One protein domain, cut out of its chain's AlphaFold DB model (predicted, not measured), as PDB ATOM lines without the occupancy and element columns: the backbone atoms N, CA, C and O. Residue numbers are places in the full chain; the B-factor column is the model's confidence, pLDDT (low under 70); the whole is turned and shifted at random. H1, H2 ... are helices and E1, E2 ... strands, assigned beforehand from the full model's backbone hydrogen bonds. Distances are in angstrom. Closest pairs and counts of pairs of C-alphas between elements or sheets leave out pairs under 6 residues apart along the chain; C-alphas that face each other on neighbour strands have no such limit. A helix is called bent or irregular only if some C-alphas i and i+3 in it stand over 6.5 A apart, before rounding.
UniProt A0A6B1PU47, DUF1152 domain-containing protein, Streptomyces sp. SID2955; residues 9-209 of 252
ATOM      1  N   PHE A   9      22.343 -30.091 -27.311       96.75
ATOM      2  CA  PHE A   9      22.891 -30.317 -28.646       96.75
ATOM      3  C   PHE A   9      24.205 -29.550 -28.891       96.75
ATOM      4  O   PHE A   9      25.232 -30.154 -29.199       96.75
ATOM      5  N   PHE A  10      24.217 -28.230 -28.669       96.56
ATOM      6  CA  PHE A  10      25.425 -27.410 -28.828       96.56
ATOM      7  C   PHE A  10      26.469 -27.699 -27.750       96.56
ATOM      8  O   PHE A  10      27.661 -27.751 -28.052       96.56
ATOM      9  N   THR A  11      26.026 -28.010 -26.527       96.12
ATOM     10  CA  THR A  11      26.939 -28.435 -25.457       96.12
ATOM     11  C   THR A  11      27.714 -29.696 -25.858       96.12
ATOM     12  O   THR A  11      28.906 -29.799 -25.569       96.12
ATOM     13  N   ARG A  12      27.068 -30.650 -26.546       95.94
ATOM     14  CA  ARG A  12      27.702 -31.890 -27.019       95.94
ATOM     15  C   ARG A  12      28.723 -31.640 -28.126       95.94
ATOM     16  O   ARG A  12      29.721 -32.340 -28.182       95.94
ATOM     17  N   LEU A  13      28.499 -30.631 -28.963       97.12
ATOM     18  CA  LEU A  13      29.393 -30.256 -30.061       97.12
ATOM     19  C   LEU A  13      30.479 -29.253 -29.653       97.12
ATOM     20  O   LEU A  13      31.259 -28.830 -30.505       97.12
ATOM     21  N   ARG A  14      30.552 -28.844 -28.382       95.44
ATOM     22  CA  ARG A  14      31.429 -27.756 -27.925       95.44
ATOM     23  C   ARG A  14      32.902 -27.983 -28.262       95.44
ATOM     24  O   ARG A  14      33.519 -27.087 -28.834       95.44
ATOM     25  N   GLU A  15      33.417 -29.175 -27.979       96.12
ATOM     26  CA  GLU A  15      34.831 -29.523 -28.190       96.12
ATOM     27  C   GLU A  15      35.145 -29.937 -29.636       96.12
ATOM     28  O   GLU A  15      36.308 -29.923 -30.038       96.12
ATOM     29  N   ALA A  16      34.121 -30.248 -30.443       97.81
ATOM     30  CA  ALA A  16      34.297 -30.581 -31.853       97.81
ATOM     31  C   ALA A  16      34.838 -29.370 -32.627       97.81
ATOM     32  O   ALA A  16      34.261 -28.280 -32.585       97.81
ATOM     33  N   ARG A  17      35.934 -29.547 -33.356       97.94
ATOM     34  CA  ARG A  17      36.534 -28.509 -34.203       97.94
ATOM     35  C   ARG A  17      36.065 -28.636 -35.633       97.94
ATOM     36  O   ARG A  17      35.821 -27.616 -36.271       97.94
ATOM     37  N   ARG A  18      35.909 -29.872 -36.105       98.56
ATOM     38  CA  ARG A  18      35.435 -30.176 -37.446       98.56
ATOM     39  C   ARG A  18      34.171 -31.015 -37.410       98.56
ATOM     40  O   ARG A  18      34.158 -32.118 -36.864       98.56
ATOM     41  N   VAL A  19      33.120 -30.485 -38.023       98.81
ATOM     42  CA  VAL A  19      31.785 -31.083 -38.032       98.81
ATOM     43  C   VAL A  19      31.353 -31.346 -39.468       98.81
ATOM     44  O   VAL A  19      31.396 -30.451 -40.312       98.81
ATOM     45  N   LEU A  20      30.910 -32.568 -39.743       98.88
ATOM     46  CA  LEU A  20      30.176 -32.894 -40.959       98.88
ATOM     47  C   LEU A  20      28.678 -32.802 -40.667       98.88
ATOM     48  O   LEU A  20      28.181 -33.507 -39.795       98.88
ATOM     49  N   VAL A  21      27.961 -31.949 -41.391       98.88
ATOM     50  CA  VAL A  21      26.496 -31.876 -41.344       98.88
ATOM     51  C   VAL A  21      25.960 -32.517 -42.619       98.88
ATOM     52  O   VAL A  21      26.314 -32.074 -43.709       98.88
ATOM     53  N   ALA A  22      25.164 -33.577 -42.496       98.69
ATOM     54  CA  ALA A  22      24.770 -34.412 -43.626       98.69
ATOM     55  C   ALA A  22      23.254 -34.642 -43.686       98.69
ATOM     56  O   ALA A  22      22.678 -35.113 -42.710       98.69
ATOM     57  N   GLY A  23      22.625 -34.327 -44.822       98.25
ATOM     58  CA  GLY A  23      21.209 -34.633 -45.075       98.25
ATOM     59  C   GLY A  23      20.959 -36.142 -45.128       98.25
ATOM     60  O   GLY A  23      21.699 -36.846 -45.825       98.25
ATOM     61  N   ALA A  24      19.969 -36.626 -44.376       94.81
ATOM     62  CA  ALA A  24      19.758 -38.051 -44.124       94.81
ATOM     63  C   ALA A  24      18.758 -38.724 -45.080       94.81
ATOM     64  O   ALA A  24      19.087 -39.796 -45.593       94.81
ATOM     65  N   GLY A  25      17.621 -38.084 -45.354       83.25
ATOM     66  CA  GLY A  25      16.486 -38.602 -46.125       83.25
ATOM     67  C   GLY A  25      16.541 -38.306 -47.625       83.25
ATOM     68  O   GLY A  25      15.665 -38.699 -48.391       83.25
ATOM     69  N   GLY A  26      17.596 -37.630 -48.083       84.75
ATOM     70  CA  GLY A  26      17.782 -37.290 -49.488       84.75
ATOM     71  C   GLY A  26      17.262 -35.908 -49.871       84.75
ATOM     72  O   GLY A  26      16.951 -35.060 -49.036       84.75
ATOM     73  N   GLY A  27      17.207 -35.648 -51.177       91.12
ATOM     74  CA  GLY A  27      16.631 -34.424 -51.723       91.12
ATOM     75  C   GLY A  27      17.145 -33.122 -51.095       91.12
ATOM     76  O   GLY A  27      18.281 -32.717 -51.328       91.12
ATOM     77  N   PHE A  28      16.282 -32.425 -50.351       96.44
ATOM     78  CA  PHE A  28      16.596 -31.121 -49.757       96.44
ATOM     79  C   PHE A  28      17.047 -31.181 -48.292       96.44
ATOM     80  O   PHE A  28      17.371 -30.129 -47.751       96.44
ATOM     81  N   ASP A  29      17.155 -32.352 -47.664       96.44
ATOM     82  CA  ASP A  29      17.433 -32.480 -46.224       96.44
ATOM     83  C   ASP A  29      18.697 -31.770 -45.749       96.44
ATOM     84  O   ASP A  29      18.757 -31.253 -44.635       96.44
ATOM     85  N   VAL A  30      19.708 -31.646 -46.610       97.88
ATOM     86  CA  VAL A  30      20.915 -30.866 -46.304       97.88
ATOM     87  C   VAL A  30      20.601 -29.408 -45.906       97.88
ATOM     88  O   VAL A  30      21.346 -28.803 -45.131       97.88
ATOM     89  N   TYR A  31      19.472 -28.841 -46.353       98.50
ATOM     90  CA  TYR A  31      19.007 -27.511 -45.946       98.50
ATOM     91  C   TYR A  31      18.562 -27.470 -44.480       98.50
ATOM     92  O   TYR A  31      18.685 -26.417 -43.849       98.50
ATOM     93  N   ALA A  32      18.104 -28.586 -43.901       98.06
ATOM     94  CA  ALA A  32      17.755 -28.671 -42.481       98.06
ATOM     95  C   ALA A  32      18.971 -28.413 -41.583       98.06
ATOM     96  O   ALA A  32      18.858 -27.860 -40.488       98.06
ATOM     97  N   GLY A  33      20.161 -28.732 -42.091       98.00
ATOM     98  CA  GLY A  33      21.428 -28.488 -41.422       98.00
ATOM     99  C   GLY A  33      21.992 -27.088 -41.597       98.00
ATOM    100  O   GLY A  33      22.931 -26.739 -40.882       98.00
ATOM    101  N   LEU A  34      21.452 -26.263 -42.499       98.25
ATOM    102  CA  LEU A  34      22.022 -24.949 -42.791       98.25
ATOM    103  C   LEU A  34      22.066 -24.021 -41.560       98.25
ATOM    104  O   LEU A  34      23.134 -23.461 -41.303       98.25
ATOM    105  N   PRO A  35      20.998 -23.888 -40.743       98.38
ATOM    106  CA  PRO A  35      21.066 -23.077 -39.531       98.38
ATOM    107  C   PRO A  35      22.151 -23.556 -38.559       98.38
ATOM    108  O   PRO A  35      22.906 -22.753 -38.013       98.38
ATOM    109  N   LEU A  36      22.280 -24.878 -38.391       98.25
ATOM    110  CA  LEU A  36      23.295 -25.481 -37.525       98.25
ATOM    111  C   LEU A  36      24.700 -25.228 -38.066       98.25
ATOM    112  O   LEU A  36      25.590 -24.841 -37.313       98.25
ATOM    113  N   ALA A  37      24.903 -25.405 -39.371       98.56
ATOM    114  CA  ALA A  37      26.187 -25.185 -40.013       98.56
ATOM    115  C   ALA A  37      26.654 -23.731 -39.866       98.56
ATOM    116  O   ALA A  37      27.828 -23.492 -39.586       98.56
ATOM    117  N   LEU A  38      25.743 -22.764 -40.004       98.44
ATOM    118  CA  LEU A  38      26.042 -21.344 -39.820       98.44
ATOM    119  C   LEU A  38      26.377 -21.010 -38.359       98.44
ATOM    120  O   LEU A  38      27.397 -20.364 -38.117       98.44
ATOM    121  N   ALA A  39      25.602 -21.515 -37.395       98.06
ATOM    122  CA  ALA A  39      25.883 -21.332 -35.968       98.06
ATOM    123  C   ALA A  39      27.222 -21.973 -35.542       98.06
ATOM    124  O   ALA A  39      27.993 -21.406 -34.769       98.06
ATOM    125  N   LEU A  40      27.542 -23.160 -36.062       98.38
ATOM    126  CA  LEU A  40      28.809 -23.837 -35.773       98.38
ATOM    127  C   LEU A  40      29.999 -23.092 -36.400       98.38
ATOM    128  O   LEU A  40      31.037 -22.950 -35.752       98.38
ATOM    129  N   ARG A  41      29.848 -22.562 -37.623       98.25
ATOM    130  CA  ARG A  41      30.864 -21.715 -38.274       98.25
ATOM    131  C   ARG A  41      31.086 -20.406 -37.524       98.25
ATOM    132  O   ARG A  41      32.234 -20.015 -37.334       98.25
ATOM    133  N   SER A  42      30.021 -19.743 -37.063       97.25
ATOM    134  CA  SER A  42      30.139 -18.508 -36.274       97.25
ATOM    135  C   SER A  42      30.828 -18.751 -34.925       97.25
ATOM    136  O   SER A  42      31.561 -17.888 -34.443       97.25
ATOM    137  N   ALA A  43      30.704 -19.963 -34.376       97.25
ATOM    138  CA  ALA A  43      31.469 -20.441 -33.224       97.25
ATOM    139  C   ALA A  43      32.925 -20.856 -33.549       97.25
ATOM    140  O   ALA A  43      33.618 -21.389 -32.681       97.25
ATOM    141  N   GLY A  44      33.408 -20.625 -34.776       98.06
ATOM    142  CA  GLY A  44      34.793 -20.872 -35.187       98.06
ATOM    143  C   GLY A  44      35.111 -22.318 -35.577       98.06
ATOM    144  O   GLY A  44      36.285 -22.681 -35.630       98.06
ATOM    145  N   LYS A  45      34.096 -23.153 -35.829       98.56
ATOM    146  CA  LYS A  45      34.279 -24.552 -36.243       98.56
ATOM    147  C   LYS A  45      34.417 -24.661 -37.760       98.56
ATOM    148  O   LYS A  45      33.791 -23.918 -38.515       98.56
ATOM    149  N   GLU A  46      35.193 -25.639 -38.205       98.62
ATOM    150  CA  GLU A  46      35.232 -26.057 -39.602       98.62
ATOM    151  C   GLU A  46      34.010 -26.938 -39.881       98.62
ATOM    152  O   GLU A  46      33.807 -27.960 -39.224       98.62
ATOM    153  N   VAL A  47      33.161 -26.530 -40.826       98.81
ATOM    154  CA  VAL A  47      31.915 -27.247 -41.122       98.81
ATOM    155  C   VAL A  47      31.840 -27.614 -42.592       98.81
ATOM    156  O   VAL A  47      31.840 -26.729 -43.457       98.81
ATOM    157  N   HIS A  48      31.697 -28.912 -42.843       98.88
ATOM    158  CA  HIS A  48      31.461 -29.491 -44.160       98.88
ATOM    159  C   HIS A  48      30.001 -29.917 -44.286       98.88
ATOM    160  O   HIS A  48      29.372 -30.296 -43.297       98.88
ATOM    161  N   LEU A  49      29.475 -29.859 -45.507       98.88
ATOM    162  CA  LEU A  49      28.113 -30.275 -45.822       98.88
ATOM    163  C   LEU A  49      28.154 -31.537 -46.671       98.88
ATOM    164  O   LEU A  49      28.967 -31.616 -47.592       98.88
ATOM    165  N   ALA A  50      27.269 -32.486 -46.389       98.69
ATOM    166  CA  ALA A  50      27.027 -33.630 -47.252       98.69
ATOM    167  C   ALA A  50      25.529 -33.911 -47.429       98.69
ATOM    168  O   ALA A  50      24.698 -33.393 -46.688       98.69
ATOM    169  N   SER A  51      25.180 -34.741 -48.404       97.94
ATOM    170  CA  SER A  51      23.819 -35.239 -48.592       97.94
ATOM    171  C   SER A  51      23.853 -36.639 -49.185       97.94
ATOM    172  O   SER A  51      24.658 -36.907 -50.082       97.94
ATOM    173  N   LEU A  52      22.967 -37.525 -48.732       96.69
ATOM    174  CA  LEU A  52      22.516 -38.611 -49.600       96.69
ATOM    175  C   LEU A  52      21.742 -37.957 -50.755       96.69
ATOM    176  O   LEU A  52      20.895 -37.106 -50.510       96.69
ATOM    177  N   SER A  53      22.104 -38.234 -52.004       95.31
ATOM    178  CA  SER A  53      21.596 -37.460 -53.139       95.31
ATOM    179  C   SER A  53      20.522 -38.198 -53.916       95.31
ATOM    180  O   SER A  53      20.664 -39.378 -54.235       95.31
ATOM    181  N   PHE A  54      19.479 -37.456 -54.287       94.25
ATOM    182  CA  PHE A  54      18.455 -37.888 -55.245       94.25
ATOM    183  C   PHE A  54      18.755 -37.447 -56.681       94.25
ATOM    184  O   PHE A  54      18.039 -37.827 -57.607       94.25
ATOM    185  N   ALA A  55      19.809 -36.656 -56.892       92.81
ATOM    186  CA  ALA A  55      20.272 -36.327 -58.231       92.81
ATOM    187  C   ALA A  55      21.014 -37.518 -58.867       92.81
ATOM    188  O   ALA A  55      21.646 -38.326 -58.185       92.81
ATOM    189  N   ASP A  56      20.996 -37.602 -60.199       90.19
ATOM    190  CA  ASP A  56      21.796 -38.589 -60.935       90.19
ATOM    191  C   ASP A  56      23.287 -38.204 -60.921       90.19
ATOM    192  O   ASP A  56      23.779 -37.459 -61.778       90.19
ATOM    193  N   LEU A  57      24.015 -38.721 -59.926       93.19
ATOM    194  CA  LEU A  57      25.441 -38.446 -59.752       93.19
ATOM    195  C   LEU A  57      26.333 -39.218 -60.735       93.19
ATOM    196  O   LEU A  57      27.416 -38.739 -61.068       93.19
ATOM    197  N   TYR A  58      25.918 -40.384 -61.242       88.31
ATOM    198  CA  TYR A  58      26.782 -41.220 -62.096       88.31
ATOM    199  C   TYR A  58      27.051 -40.599 -63.473       88.31
ATOM    200  O   TYR A  58      27.971 -41.010 -64.181       88.31
ATOM    201  N   GLY A  59      26.298 -39.562 -63.842       87.38
ATOM    202  CA  GLY A  59      26.599 -38.719 -64.992       87.38
ATOM    203  C   GLY A  59      27.698 -37.667 -64.765       87.38
ATOM    204  O   GLY A  59      28.091 -36.986 -65.716       87.38
ATOM    205  N   LEU A  60      28.188 -37.458 -63.546       92.12
ATOM    206  CA  LEU A  60      29.182 -36.416 -63.284       92.12
ATOM    207  C   LEU A  60      30.543 -36.721 -63.930       92.12
ATOM    208  O   LEU A  60      30.877 -37.867 -64.232       92.12
ATOM    209  N   SER A  61      31.333 -35.665 -64.155       91.75
ATOM    210  CA  SER A  61      32.722 -35.808 -64.612       91.75
ATOM    211  C   SER A  61      33.523 -36.627 -63.591       91.75
ATOM    212  O   SER A  61      33.294 -36.450 -62.393       91.75
ATOM    213  N   PRO A  62      34.500 -37.451 -64.012       92.38
ATOM    214  CA  PRO A  62      35.431 -38.105 -63.091       92.38
ATOM    215  C   PRO A  62      36.073 -37.137 -62.083       92.38
ATOM    216  O   PRO A  62      36.234 -37.494 -60.923       92.38
ATOM    217  N   ASP A  63      36.343 -35.892 -62.489       93.38
ATOM    218  CA  ASP A  63      36.950 -34.860 -61.630       93.38
ATOM    219  C   ASP A  63      36.029 -34.373 -60.496       93.38
ATOM    220  O   ASP A  63      36.482 -33.716 -59.557       93.38
ATOM    221  N   SER A  64      34.728 -34.674 -60.570       96.00
ATOM    222  CA  SER A  64      33.779 -34.387 -59.493       96.00
ATOM    223  C   SER A  64      33.899 -35.380 -58.335       96.00
ATOM    224  O   SER A  64      33.397 -35.084 -57.256       96.00
ATOM    225  N   TRP A  65      34.531 -36.541 -58.522       97.38
ATOM    226  CA  TRP A  65      34.616 -37.590 -57.507       97.38
ATOM    227  C   TRP A  65      35.910 -37.459 -56.708       97.38
ATOM    228  O   TRP A  65      37.005 -37.600 -57.246       97.38
ATOM    229  N   VAL A  66      35.789 -37.190 -55.408       97.69
ATOM    230  CA  VAL A  66      36.953 -37.081 -54.510       97.69
ATOM    231  C   VAL A  66      37.366 -38.430 -53.929       97.69
ATOM    232  O   VAL A  66      38.501 -38.579 -53.483       97.69
ATOM    233  N   ALA A  67      36.450 -39.401 -53.952       96.00
ATOM    234  CA  ALA A  67      36.666 -40.791 -53.585       96.00
ATOM    235  C   ALA A  67      35.540 -41.680 -54.151       96.00
ATOM    236  O   ALA A  67      34.620 -41.180 -54.807       96.00
ATOM    237  N   SER A  68      35.603 -42.995 -53.897       93.00
ATOM    238  CA  SER A  68      34.537 -43.927 -54.296       93.00
ATOM    239  C   SER A  68      33.216 -43.513 -53.659       93.00
ATOM    240  O   SER A  68      33.139 -43.392 -52.440       93.00
ATOM    241  N   ASP A  69      32.193 -43.309 -54.487       96.25
ATOM    242  CA  ASP A  69      30.846 -42.925 -54.056       96.25
ATOM    243  C   ASP A  69      30.780 -41.592 -53.279       96.25
ATOM    244  O   ASP A  69      29.829 -41.342 -52.543       96.25
ATOM    245  N   VAL A  70      31.771 -40.708 -53.468       98.31
ATOM    246  CA  VAL A  70      31.795 -39.359 -52.880       98.31
ATOM    247  C   VAL A  70      32.050 -38.313 -53.961       98.31
ATOM    248  O   VAL A  70      33.183 -38.120 -54.416       98.31
ATOM    249  N   ALA A  71      30.999 -37.592 -54.347       98.19
ATOM    250  CA  ALA A  71      31.095 -36.462 -55.261       98.19
ATOM    251  C   ALA A  71      31.259 -35.142 -54.489       98.19
ATOM    252  O   ALA A  71      30.584 -34.910 -53.491       98.19
ATOM    253  N   ALA A  72      32.127 -34.247 -54.958       98.38
ATOM    254  CA  ALA A  72      32.214 -32.859 -54.513       98.38
ATOM    255  C   ALA A  72      31.372 -31.974 -55.442       98.38
ATOM    256  O   ALA A  72      31.811 -31.600 -56.534       98.38
ATOM    257  N   VAL A  73      30.159 -31.631 -55.006       98.25
ATOM    258  CA  VAL A  73      29.248 -30.759 -55.755       98.25
ATOM    259  C   VAL A  73      29.616 -29.301 -55.490       98.25
ATOM    260  O   VAL A  73      29.661 -28.848 -54.349       98.25
ATOM    261  N   ARG A  74      29.890 -28.571 -56.571       97.88
ATOM    262  CA  ARG A  74      30.304 -27.162 -56.609       97.88
ATOM    263  C   ARG A  74      29.312 -26.326 -57.428       97.88
ATOM    264  O   ARG A  74      28.499 -26.893 -58.166       97.88
ATOM    265  N   PRO A  75      29.367 -24.981 -57.364       97.69
ATOM    266  CA  PRO A  75      28.421 -24.121 -58.083       97.69
ATOM    267  C   PRO A  75      28.364 -24.349 -59.604       97.69
ATOM    268  O   PRO A  75      27.320 -24.144 -60.243       97.69
ATOM    269  N   ASP A  76      29.497 -24.753 -60.175       95.44
ATOM    270  CA  ASP A  76      29.740 -24.992 -61.594       95.44
ATOM    271  C   ASP A  76      29.574 -26.460 -62.012       95.44
ATOM    272  O   ASP A  76      29.600 -26.746 -63.210       95.44
ATOM    273  N   THR A  77      29.328 -27.381 -61.069       95.50
ATOM    274  CA  THR A  77      29.036 -28.785 -61.388       95.50
ATOM    275  C   THR A  77      27.924 -28.849 -62.444       95.50
ATOM    276  O   THR A  77      26.902 -28.173 -62.285       95.50
ATOM    277  N   PRO A  78      28.087 -29.591 -63.554       89.81
ATOM    278  CA  PRO A  78      27.065 -29.655 -64.592       89.81
ATOM    279  C   PRO A  78      25.733 -30.171 -64.042       89.81
ATOM    280  O   PRO A  78      25.689 -31.184 -63.351       89.81
ATOM    281  N   LEU A  79      24.640 -29.477 -64.365       84.25
ATOM    282  CA  LEU A  79      23.293 -29.948 -64.053       84.25
ATOM    283  C   LEU A  79      22.869 -30.978 -65.099       84.25
ATOM    284  O   LEU A  79      22.960 -30.713 -66.299       84.25
ATOM    285  N   ARG A  80      22.366 -32.122 -64.640       79.56
ATOM    286  CA  ARG A  80      21.670 -33.103 -65.471       79.56
ATOM    287  C   ARG A  80      20.234 -33.201 -64.962       79.56
ATOM    288  O   ARG A  80      20.032 -33.535 -63.804       79.56
ATOM    289  N   GLY A  81      19.260 -32.865 -65.806       84.38
ATOM    290  CA  GLY A  81      17.855 -32.746 -65.395       84.38
ATOM    291  C   GLY A  81      17.525 -31.396 -64.753       84.38
ATOM    292  O   GLY A  81      18.206 -30.401 -64.997       84.38
ATOM    293  N   ASP A  82      16.455 -31.357 -63.967       85.31
ATOM    294  CA  ASP A  82      15.926 -30.170 -63.285       85.31
ATOM    295  C   ASP A  82      15.985 -30.275 -61.748       85.31
ATOM    296  O   ASP A  82      15.582 -29.339 -61.060       85.31
ATOM    297  N   TYR A  83      16.529 -31.377 -61.216       93.62
ATOM    298  CA  TYR A  83      16.609 -31.667 -59.785       93.62
ATOM    299  C   TYR A  83      18.058 -31.857 -59.320       93.62
ATOM    300  O   TYR A  83      18.681 -32.876 -59.616       93.62
ATOM    301  N   PHE A  84      18.611 -30.870 -58.602       95.88
ATOM    302  CA  PHE A  84      19.925 -30.982 -57.956       95.88
ATOM    303  C   PHE A  84      20.063 -30.016 -56.753       95.88
ATOM    304  O   PHE A  84      20.754 -28.987 -56.846       95.88
ATOM    305  N   PRO A  85      19.396 -30.311 -55.621       97.12
ATOM    306  CA  PRO A  85      19.356 -29.453 -54.432       97.12
ATOM    307  C   PRO A  85      20.729 -29.050 -53.889       97.12
ATOM    308  O   PRO A  85      20.936 -27.883 -53.546       97.12
ATOM    309  N   GLU A  86      21.681 -29.982 -53.872       97.94
ATOM    310  CA  GLU A  86      23.050 -29.798 -53.387       97.94
ATOM    311  C   GLU A  86      23.796 -28.770 -54.232       97.94
ATOM    312  O   GLU A  86      24.507 -27.916 -53.708       97.94
ATOM    313  N   ARG A  87      23.580 -28.784 -55.551       97.56
ATOM    314  CA  ARG A  87      24.158 -27.794 -56.460       97.56
ATOM    315  C   ARG A  87      23.520 -26.420 -56.287       97.56
ATOM    316  O   ARG A  87      24.220 -25.407 -56.355       97.56
ATOM    317  N   ALA A  88      22.204 -26.348 -56.089       98.12
ATOM    318  CA  ALA A  88      21.564 -25.071 -55.771       98.12
ATOM    319  C   ALA A  88      22.069 -24.515 -54.435       98.12
ATOM    320  O   ALA A  88      22.313 -23.313 -54.341       98.12
ATOM    321  N   LEU A  89      22.307 -25.382 -53.447       98.62
ATOM    322  CA  LEU A  89      22.896 -24.988 -52.173       98.62
ATOM    323  C   LEU A  89      24.338 -24.503 -52.354       98.62
ATOM    324  O   LEU A  89      24.674 -23.433 -51.862       98.62
ATOM    325  N   ALA A  90      25.163 -25.218 -53.123       98.62
ATOM    326  CA  ALA A  90      26.523 -24.805 -53.473       98.62
ATOM    327  C   ALA A  90      26.550 -23.398 -54.097       98.62
ATOM    328  O   ALA A  90      27.308 -22.528 -53.672       98.62
ATOM    329  N   ARG A  91      25.663 -23.129 -55.063       98.62
ATOM    330  CA  ARG A  91      25.516 -21.800 -55.687       98.62
ATOM    331  C   ARG A  91      25.106 -20.723 -54.694       98.62
ATOM    332  O   ARG A  91      25.659 -19.624 -54.734       98.62
ATOM    333  N   TRP A  92      24.160 -21.037 -53.815       98.75
ATOM    334  CA  TRP A  92      23.739 -20.108 -52.779       98.75
ATOM    335  C   TRP A  92      24.903 -19.797 -51.827       98.75
ATOM    336  O   TRP A  92      25.239 -18.629 -51.649       98.75
ATOM    337  N   LEU A  93      25.606 -20.817 -51.326       98.75
ATOM    338  CA  LEU A  93      26.785 -20.673 -50.461       98.75
ATOM    339  C   LEU A  93      27.865 -19.794 -51.104       98.75
ATOM    340  O   LEU A  93      28.360 -18.869 -50.459       98.75
ATOM    341  N   ALA A  94      28.171 -20.021 -52.386       98.69
ATOM    342  CA  ALA A  94      29.119 -19.198 -53.132       98.69
ATOM    343  C   ALA A  94      28.678 -17.729 -53.213       98.69
ATOM    344  O   ALA A  94      29.499 -16.830 -53.036       98.69
ATOM    345  N   SER A  95      27.382 -17.465 -53.421       98.44
ATOM    346  CA  SER A  95      26.853 -16.093 -53.451       98.44
ATOM    347  C   SER A  95      26.947 -15.379 -52.095       98.44
ATOM    348  O   SER A  95      27.058 -14.156 -52.059       98.44
ATOM    349  N   GLN A  96      26.969 -16.140 -50.996       98.12
ATOM    350  CA  GLN A  96      27.168 -15.638 -49.634       98.12
ATOM    351  C   GLN A  96      28.652 -15.552 -49.224       98.12
ATOM    352  O   GLN A  96      28.954 -15.171 -48.094       98.12
ATOM    353  N   GLY A  97      29.596 -15.930 -50.099       97.88
ATOM    354  CA  GLY A  97      31.025 -15.983 -49.767       97.88
ATOM    355  C   GLY A  97      31.387 -17.074 -48.747       97.88
ATOM    356  O   GLY A  97      32.383 -16.950 -48.034       97.88
ATOM    357  N   LEU A  98      30.569 -18.125 -48.649       98.12
ATOM    358  CA  LEU A  98      30.776 -19.269 -47.763       98.12
ATOM    359  C   LEU A  98      31.486 -20.417 -48.504       98.12
ATOM    360  O   LEU A  98      31.419 -20.471 -49.731       98.12
ATOM    361  N   PRO A  99      32.109 -21.378 -47.786       98.25
ATOM    362  CA  PRO A  99      32.551 -22.631 -48.392       98.25
ATOM    363  C   PRO A  99      31.390 -23.295 -49.136       98.25
ATOM    364  O   PRO A  99      30.359 -23.596 -48.529       98.25
ATOM    365  N   ASP A 100      31.579 -23.488 -50.435       98.38
ATOM    366  CA  ASP A 100      30.542 -23.737 -51.440       98.38
ATOM    367  C   ASP A 100      30.528 -25.178 -51.961       98.38
ATOM    368  O   ASP A 100      29.831 -25.491 -52.922       98.38
ATOM    369  N   THR A 101      31.299 -26.064 -51.334       98.69
ATOM    370  CA  THR A 101      31.284 -27.492 -51.651       98.69
ATOM    371  C   THR A 101      30.262 -28.209 -50.777       98.69
ATOM    372  O   THR A 101      30.333 -28.146 -49.547       98.69
ATOM    373  N   VAL A 102      29.345 -28.926 -51.424       98.69
ATOM    374  CA  VAL A 102      28.428 -29.877 -50.790       98.69
ATOM    375  C   VAL A 102      28.815 -31.267 -51.279       98.69
ATOM    376  O   VAL A 102      28.803 -31.534 -52.478       98.69
ATOM    377  N   TYR A 103      29.222 -32.150 -50.374       98.75
ATOM    378  CA  TYR A 103      29.531 -33.526 -50.746       98.75
ATOM    379  C   TYR A 103      28.236 -34.308 -50.980       98.75
ATOM    380  O   TYR A 103      27.236 -34.085 -50.305       98.75
ATOM    381  N   ALA A 104      28.230 -35.219 -51.942       98.25
ATOM    382  CA  ALA A 104      27.043 -35.984 -52.287       98.25
ATOM    383  C   ALA A 104      27.382 -37.469 -52.396       98.25
ATOM    384  O   ALA A 104      28.361 -37.843 -53.049       98.25
ATOM    385  N   PHE A 105      26.561 -38.296 -51.755       98.00
ATOM    386  CA  PHE A 105      26.602 -39.750 -51.863       98.00
ATOM    387  C   PHE A 105      25.523 -40.210 -52.851       98.00
ATOM    388  O   PHE A 105      24.399 -39.705 -52.780       98.00
ATOM    389  N   PRO A 106      25.807 -41.150 -53.767       95.62
ATOM    390  CA  PRO A 106      24.775 -41.722 -54.622       95.62
ATOM    391  C   PRO A 106      23.796 -42.562 -53.791       95.62
ATOM    392  O   PRO A 106      24.178 -43.132 -52.767       95.62
ATOM    393  N   GLY A 107      22.552 -42.690 -54.263       93.06
ATOM    394  CA  GLY A 107      21.568 -43.602 -53.674       93.06
ATOM    395  C   GLY A 107      22.117 -45.030 -53.592       93.06
ATOM    396  O   GLY A 107      22.466 -45.634 -54.611       93.06
ATOM    397  N   THR A 108      22.261 -45.550 -52.372       93.69
ATOM    398  CA  THR A 108      22.920 -46.832 -52.100       93.69
ATOM    399  C   THR A 108      22.526 -47.389 -50.729       93.69
ATOM    400  O   THR A 108      21.925 -46.700 -49.911       93.69
ATOM    401  N   GLY A 109      22.872 -48.649 -50.454       95.00
ATOM    402  CA  GLY A 109      22.567 -49.303 -49.176       95.00
ATOM    403  C   GLY A 109      23.518 -48.931 -48.029       95.00
ATOM    404  O   GLY A 109      24.560 -48.305 -48.211       95.00
ATOM    405  N   VAL A 110      23.221 -49.423 -46.824       97.69
ATOM    406  CA  VAL A 110      23.964 -49.110 -45.583       97.69
ATOM    407  C   VAL A 110      25.476 -49.345 -45.681       97.69
ATOM    408  O   VAL A 110      26.272 -48.505 -45.267       97.69
ATOM    409  N   ALA A 111      25.893 -50.518 -46.166       98.12
ATOM    410  CA  ALA A 111      27.305 -50.895 -46.209       98.12
ATOM    411  C   ALA A 111      28.138 -50.017 -47.167       98.12
ATOM    412  O   ALA A 111      29.154 -49.483 -46.710       98.12
ATOM    413  N   PRO A 112      27.737 -49.822 -48.440       97.69
ATOM    414  CA  PRO A 112      28.427 -48.889 -49.331       97.69
ATOM    415  C   PRO A 112      28.339 -47.439 -48.844       97.69
ATOM    416  O   PRO A 112      29.359 -46.758 -48.849       97.69
ATOM    417  N   LEU A 113      27.198 -46.986 -48.308       98.31
ATOM    418  CA  LEU A 113      27.083 -45.631 -47.758       98.31
ATOM    419  C   LEU A 113      28.064 -45.406 -46.597       98.31
ATOM    420  O   LEU A 113      28.756 -44.395 -46.540       98.31
ATOM    421  N   ARG A 114      28.203 -46.381 -45.692       98.69
ATOM    422  CA  ARG A 114      29.193 -46.327 -44.605       98.69
ATOM    423  C   ARG A 114      30.628 -46.262 -45.128       98.69
ATOM    424  O   ARG A 114      31.455 -45.576 -44.531       98.69
ATOM    425  N   ALA A 115      30.937 -46.991 -46.200       98.56
ATOM    426  CA  ALA A 115      32.244 -46.915 -46.843       98.56
ATOM    427  C   ALA A 115      32.477 -45.519 -47.444       98.56
ATOM    428  O   ALA A 115      33.510 -44.918 -47.166       98.56
ATOM    429  N   ALA A 116      31.486 -44.961 -48.144       98.56
ATOM    430  CA  ALA A 116      31.543 -43.614 -48.702       98.56
ATOM    431  C   ALA A 116      31.734 -42.539 -47.618       98.56
ATOM    432  O   ALA A 116      32.565 -41.645 -47.770       98.56
ATOM    433  N   TYR A 117      31.055 -42.658 -46.469       98.75
ATOM    434  CA  TYR A 117      31.326 -41.790 -45.320       98.75
ATOM    435  C   TYR A 117      32.792 -41.879 -44.887       98.75
ATOM    436  O   TYR A 117      33.421 -40.840 -44.734       98.75
ATOM    437  N   ARG A 118      33.370 -43.080 -44.729       98.62
ATOM    438  CA  ARG A 118      34.794 -43.225 -44.353       98.62
ATOM    439  C   ARG A 118      35.737 -42.582 -45.359       98.62
ATOM    440  O   ARG A 118      36.681 -41.913 -44.945       98.62
ATOM    441  N   GLU A 119      35.467 -42.761 -46.645       98.62
ATOM    442  CA  GLU A 119      36.227 -42.124 -47.717       98.62
ATOM    443  C   GLU A 119      36.139 -40.594 -47.637       98.62
ATOM    444  O   GLU A 119      37.161 -39.909 -47.694       98.62
ATOM    445  N   LEU A 120      34.942 -40.045 -47.399       98.75
ATOM    446  CA  LEU A 120      34.769 -38.612 -47.174       98.75
ATOM    447  C   LEU A 120      35.535 -38.147 -45.931       98.75
ATOM    448  O   LEU A 120      36.246 -37.146 -45.991       98.75
ATOM    449  N   LEU A 121      35.443 -38.867 -44.809       98.38
ATOM    450  CA  LEU A 121      36.182 -38.515 -43.595       98.38
ATOM    451  C   LEU A 121      37.691 -38.507 -43.857       98.38
ATOM    452  O   LEU A 121      38.368 -37.567 -43.450       98.38
ATOM    453  N   ALA A 122      38.220 -39.505 -44.566       98.19
ATOM    454  CA  ALA A 122      39.631 -39.559 -44.940       98.19
ATOM    455  C   ALA A 122      40.030 -38.380 -45.843       98.19
ATOM    456  O   ALA A 122      41.038 -37.729 -45.572       98.19
ATOM    457  N   HIS A 123      39.214 -38.060 -46.852       98.25
ATOM    458  CA  HIS A 123      39.418 -36.918 -47.746       98.25
ATOM    459  C   HIS A 123      39.461 -35.583 -46.991       98.25
ATOM    460  O   HIS A 123      40.305 -34.734 -47.277       98.25
ATOM    461  N   LEU A 124      38.580 -35.409 -46.004       97.94
ATOM    462  CA  LEU A 124      38.554 -34.209 -45.173       97.94
ATOM    463  C   LEU A 124      39.773 -34.142 -44.243       97.94
ATOM    464  O   LEU A 124      40.224 -33.049 -43.914       97.94
ATOM    465  N   GLY A 125      40.349 -35.281 -43.848       97.12
ATOM    466  CA  GLY A 125      41.415 -35.383 -42.842       97.12
ATOM    467  C   GLY A 125      40.893 -35.718 -41.439       97.12
ATOM    468  O   GLY A 125      41.491 -35.317 -40.444       97.12
ATOM    469  N   GLY A 126      39.765 -36.424 -41.366       96.94
ATOM    470  CA  GLY A 126      39.009 -36.750 -40.155       96.94
ATOM    471  C   GLY A 126      37.934 -35.711 -39.842       96.94
ATOM    472  O   GLY A 126      37.961 -34.616 -40.398       96.94
ATOM    473  N   VAL A 127      36.994 -36.058 -38.956       98.12
ATOM    474  CA  VAL A 127      36.009 -35.151 -38.331       98.12
ATOM    475  C   VAL A 127      35.799 -35.568 -36.877       98.12
ATOM    476  O   VAL A 127      35.923 -36.748 -36.552       98.12
ATOM    477  N   ASP A 128      35.436 -34.620 -36.017       98.12
ATOM    478  CA  ASP A 128      35.147 -34.898 -34.604       98.12
ATOM    479  C   ASP A 128      33.671 -35.277 -34.396       98.12
ATOM    480  O   ASP A 128      33.313 -36.018 -33.475       98.12
ATOM    481  N   ALA A 129      32.802 -34.757 -35.268       98.69
ATOM    482  CA  ALA A 129      31.368 -34.963 -35.193       98.69
ATOM    483  C   ALA A 129      30.719 -35.121 -36.571       98.69
ATOM    484  O   ALA A 129      31.083 -34.435 -37.528       98.69
ATOM    485  N   ILE A 130      29.698 -35.974 -36.631       98.88
ATOM    486  CA  ILE A 130      28.716 -36.040 -37.713       98.88
ATOM    487  C   ILE A 130      27.350 -35.667 -37.131       98.88
ATOM    488  O   ILE A 130      26.938 -36.212 -36.104       98.88
ATOM    489  N   VAL A 131      26.650 -34.752 -37.793       98.81
ATOM    490  CA  VAL A 131      25.257 -34.400 -37.522       98.81
ATOM    491  C   VAL A 131      24.437 -34.799 -38.741       98.81
ATOM    492  O   VAL A 131      24.533 -34.151 -39.781       98.81
ATOM    493  N   LEU A 132      23.647 -35.860 -38.609       98.75
ATOM    494  CA  LEU A 132      22.598 -36.170 -39.571       98.75
ATOM    495  C   LEU A 132      21.447 -35.187 -39.387       98.75
ATOM    496  O   LEU A 132      21.058 -34.898 -38.254       98.75
ATOM    497  N   VAL A 133      20.938 -34.657 -40.491       98.50
ATOM    498  CA  VAL A 133      19.846 -33.688 -40.485       98.50
ATOM    499  C   VAL A 133      18.715 -34.159 -41.373       98.50
ATOM    500  O   VAL A 133      18.956 -34.683 -42.457       98.50
ATOM    501  N   ASP A 134      17.507 -33.947 -40.879       96.62
ATOM    502  CA  ASP A 134      16.254 -34.318 -41.519       96.62
ATOM    503  C   ASP A 134      15.343 -33.077 -41.520       96.62
ATOM    504  O   ASP A 134      15.273 -32.318 -40.535       96.62
ATOM    505  N   GLY A 135      14.716 -32.811 -42.666       94.88
ATOM    506  CA  GLY A 135      13.735 -31.741 -42.798       94.88
ATOM    507  C   GLY A 135      12.493 -31.988 -41.939       94.88
ATOM    508  O   GLY A 135      11.935 -31.027 -41.403       94.88
ATOM    509  N   GLY A 136      12.121 -33.253 -41.778       93.81
ATOM    510  CA  GLY A 136      11.049 -33.779 -40.959       93.81
ATOM    511  C   GLY A 136      11.545 -34.448 -39.675       93.81
ATOM    512  O   GLY A 136      12.436 -33.949 -38.984       93.81
ATOM    513  N   THR A 137      10.871 -35.531 -39.300       94.00
ATOM    514  CA  THR A 137      10.975 -36.295 -38.051       94.00
ATOM    515  C   THR A 137      10.810 -37.799 -38.256       94.00
ATOM    516  O   THR A 137      10.846 -38.548 -37.275       94.00
ATOM    517  N   ASP A 138      10.630 -38.262 -39.490       92.56
ATOM    518  CA  ASP A 138      10.517 -39.677 -39.832       92.56
ATOM    519  C   ASP A 138      11.801 -40.462 -39.551       92.56
ATOM    520  O   ASP A 138      11.714 -41.630 -39.159       92.56
ATOM    521  N   ILE A 139      12.968 -39.809 -39.538       94.50
ATOM    522  CA  ILE A 139      14.211 -40.401 -39.021       94.50
ATOM    523  C   ILE A 139      14.107 -40.898 -37.564       94.50
ATOM    524  O   ILE A 139      14.925 -41.698 -37.110       94.50
ATOM    525  N   LEU A 140      13.118 -40.433 -36.791       94.75
ATOM    526  CA  LEU A 140      12.893 -40.845 -35.400       94.75
ATOM    527  C   LEU A 140      11.954 -42.053 -35.263       94.75
ATOM    528  O   LEU A 140      11.689 -42.489 -34.138       94.75
ATOM    529  N   MET A 141      11.437 -42.579 -36.372       93.50
ATOM    530  CA  MET A 141      10.532 -43.728 -36.397       93.50
ATOM    531  C   MET A 141      11.320 -45.044 -36.353       93.50
ATOM    532  O   MET A 141      12.441 -45.142 -36.851       93.50
ATOM    533  N   ARG A 142      10.756 -46.075 -35.718       89.31
ATOM    534  CA  ARG A 142      11.397 -47.386 -35.507       89.31
ATOM    535  C   ARG A 142      11.163 -48.360 -36.657       89.31
ATOM    536  O   ARG A 142      11.932 -49.312 -36.798       89.31
ATOM    537  N   GLY A 143      10.115 -48.142 -37.448       88.00
ATOM    538  CA  GLY A 143       9.752 -48.962 -38.602       88.00
ATOM    539  C   GLY A 143       8.565 -49.903 -38.374       88.00
ATOM    540  O   GLY A 143       8.173 -50.603 -39.306       88.00
ATOM    541  N   ASP A 144       7.987 -49.944 -37.171       88.00
ATOM    542  CA  ASP A 144       6.786 -50.733 -36.846       88.00
ATOM    543  C   ASP A 144       5.540 -49.867 -36.588       88.00
ATOM    544  O   ASP A 144       4.442 -50.386 -36.368       88.00
ATOM    545  N   GLU A 145       5.691 -48.545 -36.654       91.50
ATOM    546  CA  GLU A 145       4.623 -47.577 -36.459       91.50
ATOM    547  C   GLU A 145       3.658 -47.463 -37.650       91.50
ATOM    548  O   GLU A 145       3.989 -47.710 -38.811       91.50
ATOM    549  N   HIS A 146       2.432 -47.013 -37.365       84.00
ATOM    550  CA  HIS A 146       1.477 -46.652 -38.409       84.00
ATOM    551  C   HIS A 146       1.858 -45.301 -39.031       84.00
ATOM    552  O   HIS A 146       1.683 -44.267 -38.388       84.00
ATOM    553  N   GLY A 147       2.324 -45.341 -40.282       81.38
ATOM    554  CA  GLY A 147       2.757 -44.162 -41.033       81.38
ATOM    555  C   GLY A 147       4.214 -43.809 -40.740       81.38
ATOM    556  O   GLY A 147       4.518 -43.206 -39.715       81.38
ATOM    557  N   LEU A 148       5.107 -44.218 -41.645       82.12
ATOM    558  CA  LEU A 148       6.562 -44.129 -41.469       82.12
ATOM    559  C   LEU A 148       7.215 -42.968 -42.227       82.12
ATOM    560  O   LEU A 148       8.414 -42.792 -42.081       82.12
ATOM    561  N   GLY A 149       6.469 -42.218 -43.046       84.38
ATOM    562  CA  GLY A 149       7.057 -41.219 -43.942       84.38
ATOM    563  C   GLY A 149       7.902 -41.867 -45.042       84.38
ATOM    564  O   GLY A 149       7.439 -42.796 -45.715       84.38
ATOM    565  N   THR A 150       9.134 -41.388 -45.202       79.94
ATOM    566  CA  THR A 150      10.146 -41.815 -46.181       79.94
ATOM    567  C   THR A 150      11.360 -42.473 -45.503       79.94
ATOM    568  O   THR A 150      12.478 -41.982 -45.586       79.94
ATOM    569  N   PRO A 151      11.187 -43.637 -44.844       81.62
ATOM    570  CA  PRO A 151      12.179 -44.147 -43.899       81.62
ATOM    571  C   PRO A 151      13.434 -44.758 -44.540       81.62
ATOM    572  O   PRO A 151      14.385 -45.061 -43.824       81.62
ATOM    573  N   GLU A 152      13.447 -45.058 -45.843       89.19
ATOM    574  CA  GLU A 152      14.516 -45.871 -46.445       89.19
ATOM    575  C   GLU A 152      15.874 -45.162 -46.380       89.19
ATOM    576  O   GLU A 152      16.846 -45.712 -45.850       89.19
ATOM    577  N   GLU A 153      15.922 -43.929 -46.868       93.38
ATOM    578  CA  GLU A 153      17.102 -43.077 -46.877       93.38
ATOM    579  C   GLU A 153      17.572 -42.724 -45.464       93.38
ATOM    580  O   GLU A 153      18.755 -42.886 -45.141       93.38
ATOM    581  N   ASP A 154      16.639 -42.336 -44.596       93.69
ATOM    582  CA  ASP A 154      16.919 -41.998 -43.204       93.69
ATOM    583  C   ASP A 154      17.546 -43.165 -42.452       93.69
ATOM    584  O   ASP A 154      18.592 -43.024 -41.808       93.69
ATOM    585  N   MET A 155      16.950 -44.354 -42.569       94.69
ATOM    586  CA  MET A 155      17.468 -45.552 -41.920       94.69
ATOM    587  C   MET A 155      18.807 -45.976 -42.520       94.69
ATOM    588  O   MET A 155      19.689 -46.432 -41.782       94.69
ATOM    589  N   ALA A 156      19.006 -45.798 -43.832       95.75
ATOM    590  CA  ALA A 156      20.294 -46.049 -44.465       95.75
ATOM    591  C   ALA A 156      21.383 -45.131 -43.891       95.75
ATOM    592  O   ALA A 156      22.445 -45.619 -43.484       95.75
ATOM    593  N   SER A 157      21.100 -43.831 -43.785       97.31
ATOM    594  CA  SER A 157      21.988 -42.812 -43.221       97.31
ATOM    595  C   SER A 157      22.282 -43.056 -41.740       97.31
ATOM    596  O   SER A 157      23.453 -43.099 -41.342       97.31
ATOM    597  N   LEU A 158      21.254 -43.319 -40.925       97.19
ATOM    598  CA  LEU A 158      21.392 -43.660 -39.506       97.19
ATOM    599  C   LEU A 158      22.255 -44.901 -39.299       97.19
ATOM    600  O   LEU A 158      23.188 -44.886 -38.493       97.19
ATOM    601  N   ALA A 159      21.972 -45.984 -40.024       97.62
ATOM    602  CA  ALA A 159      22.718 -47.226 -39.888       97.62
ATOM    603  C   ALA A 159      24.148 -47.096 -40.433       97.62
ATOM    604  O   ALA A 159      25.073 -47.725 -39.902       97.62
ATOM    605  N   ALA A 160      24.364 -46.291 -41.478       98.38
ATOM    606  CA  ALA A 160      25.691 -46.017 -42.010       98.38
ATOM    607  C   ALA A 160      26.540 -45.286 -40.967       98.38
ATOM    608  O   ALA A 160      27.558 -45.836 -40.536       98.38
ATOM    609  N   VAL A 161      26.074 -44.124 -40.495       98.50
ATOM    610  CA  VAL A 161      26.779 -43.289 -39.513       98.50
ATOM    611  C   VAL A 161      26.900 -43.989 -38.162       98.50
ATOM    612  O   VAL A 161      27.978 -43.994 -37.572       98.50
ATOM    613  N   GLY A 162      25.850 -44.664 -37.688       98.12
ATOM    614  CA  GLY A 162      25.866 -45.432 -36.438       98.12
ATOM    615  C   GLY A 162      26.933 -46.534 -36.404       98.12
ATOM    616  O   GLY A 162      27.414 -46.895 -35.332       98.12
ATOM    617  N   GLY A 163      27.359 -47.025 -37.572       98.00
ATOM    618  CA  GLY A 163      28.448 -47.993 -37.719       98.00
ATOM    619  C   GLY A 163      29.847 -47.394 -37.909       98.00
ATOM    620  O   GLY A 163      30.738 -48.122 -38.359       98.00
ATOM    621  N   LEU A 164      30.044 -46.108 -37.595       98.25
ATOM    622  CA  LEU A 164      31.335 -45.407 -37.607       98.25
ATOM    623  C   LEU A 164      31.840 -45.157 -36.173       98.25
ATOM    624  O   LEU A 164      31.839 -44.000 -35.737       98.25
ATOM    625  N   PRO A 165      32.225 -46.196 -35.399       96.88
ATOM    626  CA  PRO A 165      32.665 -46.058 -34.004       96.88
ATOM    627  C   PRO A 165      33.843 -45.089 -33.814       96.88
ATOM    628  O   PRO A 165      34.016 -44.561 -32.719       96.88
ATOM    629  N   GLU A 166      34.621 -44.844 -34.868       95.62
ATOM    630  CA  GLU A 166      35.749 -43.916 -34.910       95.62
ATOM    631  C   GLU A 166      35.371 -42.429 -34.759       95.62
ATOM    632  O   GLU A 166      36.226 -41.634 -34.384       95.62
ATOM    633  N   VAL A 167      34.112 -42.045 -35.005       97.75
ATOM    634  CA  VAL A 167      33.630 -40.662 -34.822       97.75
ATOM    635  C   VAL A 167      33.022 -40.506 -33.431       97.75
ATOM    636  O   VAL A 167      32.064 -41.197 -33.096       97.75
ATOM    637  N   GLU A 168      33.524 -39.596 -32.601       93.19
ATOM    638  CA  GLU A 168      33.068 -39.496 -31.206       93.19
ATOM    639  C   GLU A 168      31.600 -39.061 -31.089       93.19
ATOM    640  O   GLU A 168      30.822 -39.631 -30.312       93.19
ATOM    641  N   HIS A 169      31.205 -38.042 -31.851       97.62
ATOM    642  CA  HIS A 169      29.855 -37.489 -31.804       97.62
ATOM    643  C   HIS A 169      29.104 -37.805 -33.094       97.62
ATOM    644  O   HIS A 169      29.446 -37.325 -34.166       97.62
ATOM    645  N   ARG A 170      28.050 -38.610 -32.979       98.19
ATOM    646  CA  ARG A 170      27.130 -38.940 -34.072       98.19
ATOM    647  C   ARG A 170      25.736 -38.543 -33.620       98.19
ATOM    648  O   ARG A 170      25.172 -39.209 -32.754       98.19
ATOM    649  N   LEU A 171      25.257 -37.407 -34.106       98.44
ATOM    650  CA  LEU A 171      24.014 -36.780 -33.664       98.44
ATOM    651  C   LEU A 171      22.994 -36.761 -34.800       98.44
ATOM    652  O   LEU A 171      23.366 -36.836 -35.967       98.44
ATOM    653  N   VAL A 172      21.725 -36.616 -34.434       98.25
ATOM    654  CA  VAL A 172      20.604 -36.412 -35.355       98.25
ATOM    655  C   VAL A 172      19.909 -35.114 -34.959       98.25
ATOM    656  O   VAL A 172      19.765 -34.842 -33.763       98.25
ATOM    657  N   ALA A 173      19.502 -34.312 -35.939       98.00
ATOM    658  CA  ALA A 173      18.685 -33.128 -35.730       98.00
ATOM    659  C   ALA A 173      17.560 -33.050 -36.766       98.00
ATOM    660  O   ALA A 173      17.803 -33.067 -37.967       98.00
ATOM    661  N   CYS A 174      16.340 -32.901 -36.267       97.06
ATOM    662  CA  CYS A 174      15.131 -32.681 -37.049       97.06
ATOM    663  C   CYS A 174      14.787 -31.192 -37.017       97.06
ATOM    664  O   CYS A 174      14.739 -30.607 -35.929       97.06
ATOM    665  N   LEU A 175      14.554 -30.569 -38.174       96.50
ATOM    666  CA  LEU A 175      14.211 -29.143 -38.223       96.50
ATOM    667  C   LEU A 175      12.696 -28.902 -38.137       96.50
ATOM    668  O   LEU A 175      12.249 -28.054 -37.363       96.50
ATOM    669  N   GLY A 176      11.908 -29.616 -38.937       93.56
ATOM    670  CA  GLY A 176      10.478 -29.386 -39.125       93.56
ATOM    671  C   GLY A 176       9.600 -30.341 -38.329       93.56
ATOM    672  O   GLY A 176       8.884 -31.145 -38.920       93.56
ATOM    673  N   PHE A 177       9.597 -30.237 -36.992       93.38
ATOM    674  CA  PHE A 177       8.668 -31.028 -36.174       93.38
ATOM    675  C   PHE A 177       7.220 -30.779 -36.607       93.38
ATOM    676  O   PHE A 177       6.675 -29.689 -36.421       93.38
ATOM    677  N   GLY A 178       6.601 -31.822 -37.149       89.19
ATOM    678  CA  GLY A 178       5.203 -31.826 -37.537       89.19
ATOM    679  C   GLY A 178       4.930 -31.769 -39.041       89.19
ATOM    680  O   GLY A 178       3.779 -31.905 -39.451       89.19
ATOM    681  N   VAL A 179       5.964 -31.569 -39.861       90.25
ATOM    682  CA  VAL A 179       5.816 -31.438 -41.317       90.25
ATOM    683  C   VAL A 179       5.433 -32.775 -41.967       90.25
ATOM    684  O   VAL A 179       4.637 -32.806 -42.905       90.25
ATOM    685  N   ASP A 180       5.883 -33.901 -41.412       87.06
ATOM    686  CA  ASP A 180       5.632 -35.229 -41.994       87.06
ATOM    687  C   ASP A 180       4.239 -35.782 -41.709       87.06
ATOM    688  O   ASP A 180       3.895 -36.854 -42.212       87.06
ATOM    689  N   ALA A 181       3.379 -35.049 -40.988       83.12
ATOM    690  CA  ALA A 181       1.949 -35.358 -40.964       83.12
ATOM    691  C   ALA A 181       1.377 -35.454 -42.387       83.12
ATOM    692  O   ALA A 181       0.501 -36.280 -42.649       83.12
ATOM    693  N   HIS A 182       1.905 -34.658 -43.322       81.75
ATOM    694  CA  HIS A 182       1.535 -34.712 -44.737       81.75
ATOM    695  C   HIS A 182       2.028 -35.990 -45.444       81.75
ATOM    696  O   HIS A 182       1.425 -36.407 -46.433       81.75
ATOM    697  N   HIS A 183       3.045 -36.658 -44.892       81.50
ATOM    698  CA  HIS A 183       3.563 -37.966 -45.312       81.50
ATOM    699  C   HIS A 183       3.027 -39.128 -44.449       81.50
ATOM    700  O   HIS A 183       3.496 -40.262 -44.545       81.50
ATOM    701  N   GLY A 184       2.009 -38.869 -43.621       84.62
ATOM    702  CA  GLY A 184       1.327 -39.877 -42.812       84.62
ATOM    703  C   GLY A 184       1.992 -40.195 -41.472       84.62
ATOM    704  O   GLY A 184       1.503 -41.083 -40.777       84.62
ATOM    705  N   VAL A 185       3.055 -39.487 -41.081       89.44
ATOM    706  CA  VAL A 185       3.711 -39.679 -39.780       89.44
ATOM    707  C   VAL A 185       2.795 -39.218 -38.649       89.44
ATOM    708  O   VAL A 185       2.224 -38.127 -38.674       89.44
ATOM    709  N   ASN A 186       2.665 -40.049 -37.615       90.94
ATOM    710  CA  ASN A 186       1.880 -39.713 -36.434       90.94
ATOM    711  C   ASN A 186       2.747 -39.056 -35.348       90.94
ATOM    712  O   ASN A 186       3.590 -39.703 -34.725       90.94
ATOM    713  N   HIS A 187       2.468 -37.789 -35.036       89.25
ATOM    714  CA  HIS A 187       3.239 -37.028 -34.048       89.25
ATOM    715  C   HIS A 187       3.163 -37.593 -32.629       89.25
ATOM    716  O   HIS A 187       4.104 -37.403 -31.860       89.25
ATOM    717  N   SER A 188       2.087 -38.295 -32.249       93.31
ATOM    718  CA  SER A 188       2.053 -38.941 -30.933       93.31
ATOM    719  C   SER A 188       3.110 -40.042 -30.840       93.31
ATOM    720  O   SER A 188       3.763 -40.164 -29.809       93.31
ATOM    721  N   LEU A 189       3.334 -40.783 -31.930       94.06
ATOM    722  CA  LEU A 189       4.352 -41.831 -31.999       94.06
ATOM    723  C   LEU A 189       5.764 -41.237 -32.036       94.06
ATOM    724  O   LEU A 189       6.641 -41.717 -31.319       94.06
ATOM    725  N   VAL A 190       5.965 -40.124 -32.751       94.69
ATOM    726  CA  VAL A 190       7.224 -39.355 -32.680       94.69
ATOM    727  C   VAL A 190       7.519 -38.934 -31.234       94.69
ATOM    728  O   VAL A 190       8.631 -39.126 -30.743       94.69
ATOM    729  N   LEU A 191       6.524 -38.412 -30.507       95.88
ATOM    730  CA  LEU A 191       6.684 -38.019 -29.102       95.88
ATOM    731  C   LEU A 191       6.968 -39.218 -28.179       95.88
ATOM    732  O   LEU A 191       7.785 -39.101 -27.264       95.88
ATOM    733  N   GLU A 192       6.349 -40.377 -28.417       96.25
ATOM    734  CA  GLU A 192       6.672 -41.622 -27.706       96.25
ATOM    735  C   GLU A 192       8.116 -42.076 -27.966       96.25
ATOM    736  O   GLU A 192       8.811 -42.512 -27.040       96.25
ATOM    737  N   ASN A 193       8.601 -41.929 -29.201       96.00
ATOM    738  CA  ASN A 193       9.980 -42.233 -29.574       96.00
ATOM    739  C   ASN A 193      10.978 -41.275 -28.930       96.00
ATOM    740  O   ASN A 193      11.960 -41.732 -28.343       96.00
ATOM    741  N   LEU A 194      10.690 -39.973 -28.923       96.62
ATOM    742  CA  LEU A 194      11.482 -38.982 -28.194       96.62
ATOM    743  C   LEU A 194      11.537 -39.293 -26.694       96.62
ATOM    744  O   LEU A 194      12.614 -39.258 -26.103       96.62
ATOM    745  N   ALA A 195      10.416 -39.678 -26.078       97.25
ATOM    746  CA  ALA A 195      10.384 -40.073 -24.670       97.25
ATOM    747  C   ALA A 195      11.201 -41.351 -24.392       97.25
ATOM    748  O   ALA A 195      11.816 -41.488 -23.330       97.25
ATOM    749  N   ALA A 196      11.222 -42.303 -25.330       96.94
ATOM    750  CA  ALA A 196      12.055 -43.497 -25.226       96.94
ATOM    751  C   ALA A 196      13.552 -43.172 -25.366       96.94
ATOM    752  O   ALA A 196      14.353 -43.689 -24.585       96.94
ATOM    753  N   LEU A 197      13.916 -42.287 -26.301       96.56
ATOM    754  CA  LEU A 197      15.279 -41.772 -26.465       96.56
ATOM    755  C   LEU A 197      15.739 -41.011 -25.217       96.56
ATOM    756  O   LEU A 197      16.849 -41.232 -24.737       96.56
ATOM    757  N   ASP A 198      14.886 -40.163 -24.646       97.12
ATOM    758  CA  ASP A 198      15.190 -39.397 -23.433       97.12
ATOM    759  C   ASP A 198      15.450 -40.303 -22.224       97.12
ATOM    760  O   ASP A 198      16.424 -40.120 -21.495       97.12
ATOM    761  N   ARG A 199      14.664 -41.377 -22.069       97.50
ATOM    762  CA  ARG A 199      14.842 -42.357 -20.983       97.50
ATOM    763  C   ARG A 199      16.231 -43.000 -20.969       97.50
ATOM    764  O   ARG A 199      16.706 -43.387 -19.903       97.50
ATOM    765  N   VAL A 200      16.866 -43.129 -22.131       96.81
ATOM    766  CA  VAL A 200      18.228 -43.668 -22.272       96.81
ATOM    767  C   VAL A 200      19.291 -42.571 -22.420       96.81
ATOM    768  O   VAL A 200      20.449 -42.876 -22.693       96.81
ATOM    769  N   GLY A 201      18.922 -41.301 -22.221       94.62
ATOM    770  CA  GLY A 201      19.813 -40.142 -22.317       94.62
ATOM    771  C   GLY A 201      20.210 -39.764 -23.748       94.62
ATOM    772  O   GLY A 201      21.216 -39.084 -23.938       94.62
ATOM    773  N   GLY A 202      19.461 -40.231 -24.752       95.38
ATOM    774  CA  GLY A 202      19.713 -39.973 -26.172       95.38
ATOM    775  C   GLY A 202      19.076 -38.686 -26.703       95.38
ATOM    776  O   GLY A 202      19.525 -38.170 -27.724       95.38
ATOM    777  N   TYR A 203      18.060 -38.145 -26.027       96.75
ATOM    778  CA  TYR A 203      17.409 -36.904 -26.446       96.75
ATOM    779  C   TYR A 203      18.203 -35.675 -25.982       96.75
ATOM    780  O   TYR A 203      18.422 -35.465 -24.790       96.75
ATOM    781  N   LEU A 204      18.632 -34.839 -26.931       96.62
ATOM    782  CA  LEU A 204      19.436 -33.635 -26.669       96.62
ATOM    783  C   LEU A 204      18.599 -32.346 -26.595       96.62
ATOM    784  O   LEU A 204      19.136 -31.240 -26.716       96.62
ATOM    785  N   GLY A 205      17.296 -32.490 -26.349       95.25
ATOM    786  CA  GLY A 205      16.350 -31.385 -26.239       95.25
ATOM    787  C   GLY A 205      15.873 -30.847 -27.589       95.25
ATOM    788  O   GLY A 205      16.209 -31.370 -28.649       95.25
ATOM    789  N   ALA A 206      15.096 -29.769 -27.519       95.69
ATOM    790  CA  ALA A 206      14.602 -29.019 -28.667       95.69
ATOM    791  C   ALA A 206      14.907 -27.529 -28.484       95.69
ATOM    792  O   ALA A 206      14.939 -27.017 -27.362       95.69
ATOM    793  N   PHE A 207      15.123 -26.835 -29.595       95.38
ATOM    794  CA  PHE A 207      15.305 -25.389 -29.647       95.38
ATOM    795  C   PHE A 207      14.720 -24.855 -30.956       95.38
ATOM    796  O   PHE A 207      14.613 -25.580 -31.940       95.38
ATOM    797  N   SER A 208      14.306 -23.591 -30.954       95.00
ATOM    798  CA  SER A 208      13.671 -22.956 -32.113       95.00
ATOM    799  C   SER A 208      14.700 -22.249 -32.992       95.00
ATOM    800  O   SER A 208      15.689 -21.729 -32.479       95.00
ATOM    801  N   LEU A 209      14.423 -22.172 -34.297       96.12
ATOM    802  CA  LEU A 209      15.124 -21.299 -35.240       96.12
ATOM    803  C   LEU A 209      14.465 -19.910 -35.237       96.12
ATOM    804  O   LEU A 209      13.364 -19.765 -35.773       96.12
TER     805      LEU A 209
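What this domain is: This is residues 9 to 209 of the 252 residues of the protein "DUF1152 domain-containing protein" of Streptomyces sp. SID2955 (UniProt A0A6B1PU47). A strongly twisted sheet of seven strands runs through the core, with H4 and H5 packed over one face and H2 and H3 over the other, in three layers, and the sheet curls round H4. H6 and H7 lie off the sheet, far from its E3 edge, while short H1 only grazes it. The printed part has 201 residues, with seven named helices and seven named strands in the order H1 E1 H2 E2 E3 E4 H3 E5 H4 E6 H5 E7 H6 H7. The sheet is mixed, in the order E3 E4 E5 E2 E1 E6 E7, and the class is mixed, helices and strands. The whole is compact and rounded, with a radius of gyration of the C-alphas of 16.2 A and spans of 46 by 37 by 32 A.

How they stand to each other: H1, residues 9 to 12, only grazes the sheet; its closest C-alpha to E7, residues 169 to 174, is that of Arg 12, 7.7 A from that of His 169. E1, residues 18 to 23, and E2, residues 46 to 52, are parallel neighbours at 23 degrees, with N 21 and O 48 at 2.9 A. H2, residues 29 to 42, has a height over the sheet of 7.0 A, lies over E1 and E6, residues 129 to 134, and stands at 8 degrees to E1 on the local plane, along the strands. E1, H2, E2 form a strand-helix-strand unit, two parallel neighbour strands with a helix between them in the chain, and its crossover is right-handed. E3, residues 65 to 67, and E4, residues 70 to 73, form an antiparallel hairpin, with N 66 and O 70 at 2.9 A. E5, residues 102 to 105, is antiparallel to E4, with N 104 and O 71 at 2.8 A, and parallel to E2, with N 103 and O 49 at 2.8 A. H3, residues 85 to 95, is on the same face as H2, over E5; H2 and H3 are close but not clearly touching, the closest C-alphas being those of Val 30 and Glu 86, 7.5 A. H4, residues 110 to 124, is on the opposite face; E5, H4, E6 form a split strand-helix-strand unit with E2 and E1 between its strands, its crossover right-handed. E6 is parallel to E1, with N 22 and O 131 at 2.8 A, and to E7, with N 132 and O 171 at 2.8 A. H5, residues 151 to 162, touches H4 with residues 156 to 161 alone, at a steep tilt of 53 degrees, the same way; the closest C-alphas are those of Arg 114 and Ala 160, 4.4 A. E6, H5, E7 form a second strand-helix-strand unit of parallel neighbour strands, like E1, H2, E2, and its crossover is right-handed. H6, residues 179 to 183, and H7, residues 187 to 199, are not on the sheet. In H3, H4, H5 and H7 every O i to N i+4 pair is within hydrogen-bond range; H2 has 6 of 10, H6 has 0 of 1 but 2 of 2 O i to N i+3 pairs, and H1 is too short for an i+4 pair.

Where its parts are: H1 begins at C-alpha 9, (22.891, -30.317, -28.646). H2 spans 21.3 A and is irregular, C-alphas 32 and 35 being 7.1 A apart. E2 spans 20.5 A, H4 20.9 A, H5 15.6 A and H3 15.4 A. E1 spans 16.7 A, and E6 and E7 16.4 A each. H7 spans 18.3 A and ends at C-alpha 199, (14.842, -42.357, -20.983).

The domain as a whole: The two C-alphas farthest apart are those of Ser 61 and Arg 199, 47.6 A. The printed part has no cut. The links E2 to E3, E4 to H3 and E6 to H5 are long, the last with 16 residues. The mean pLDDT of the printed part is 95.2, and no printed residue is under 70.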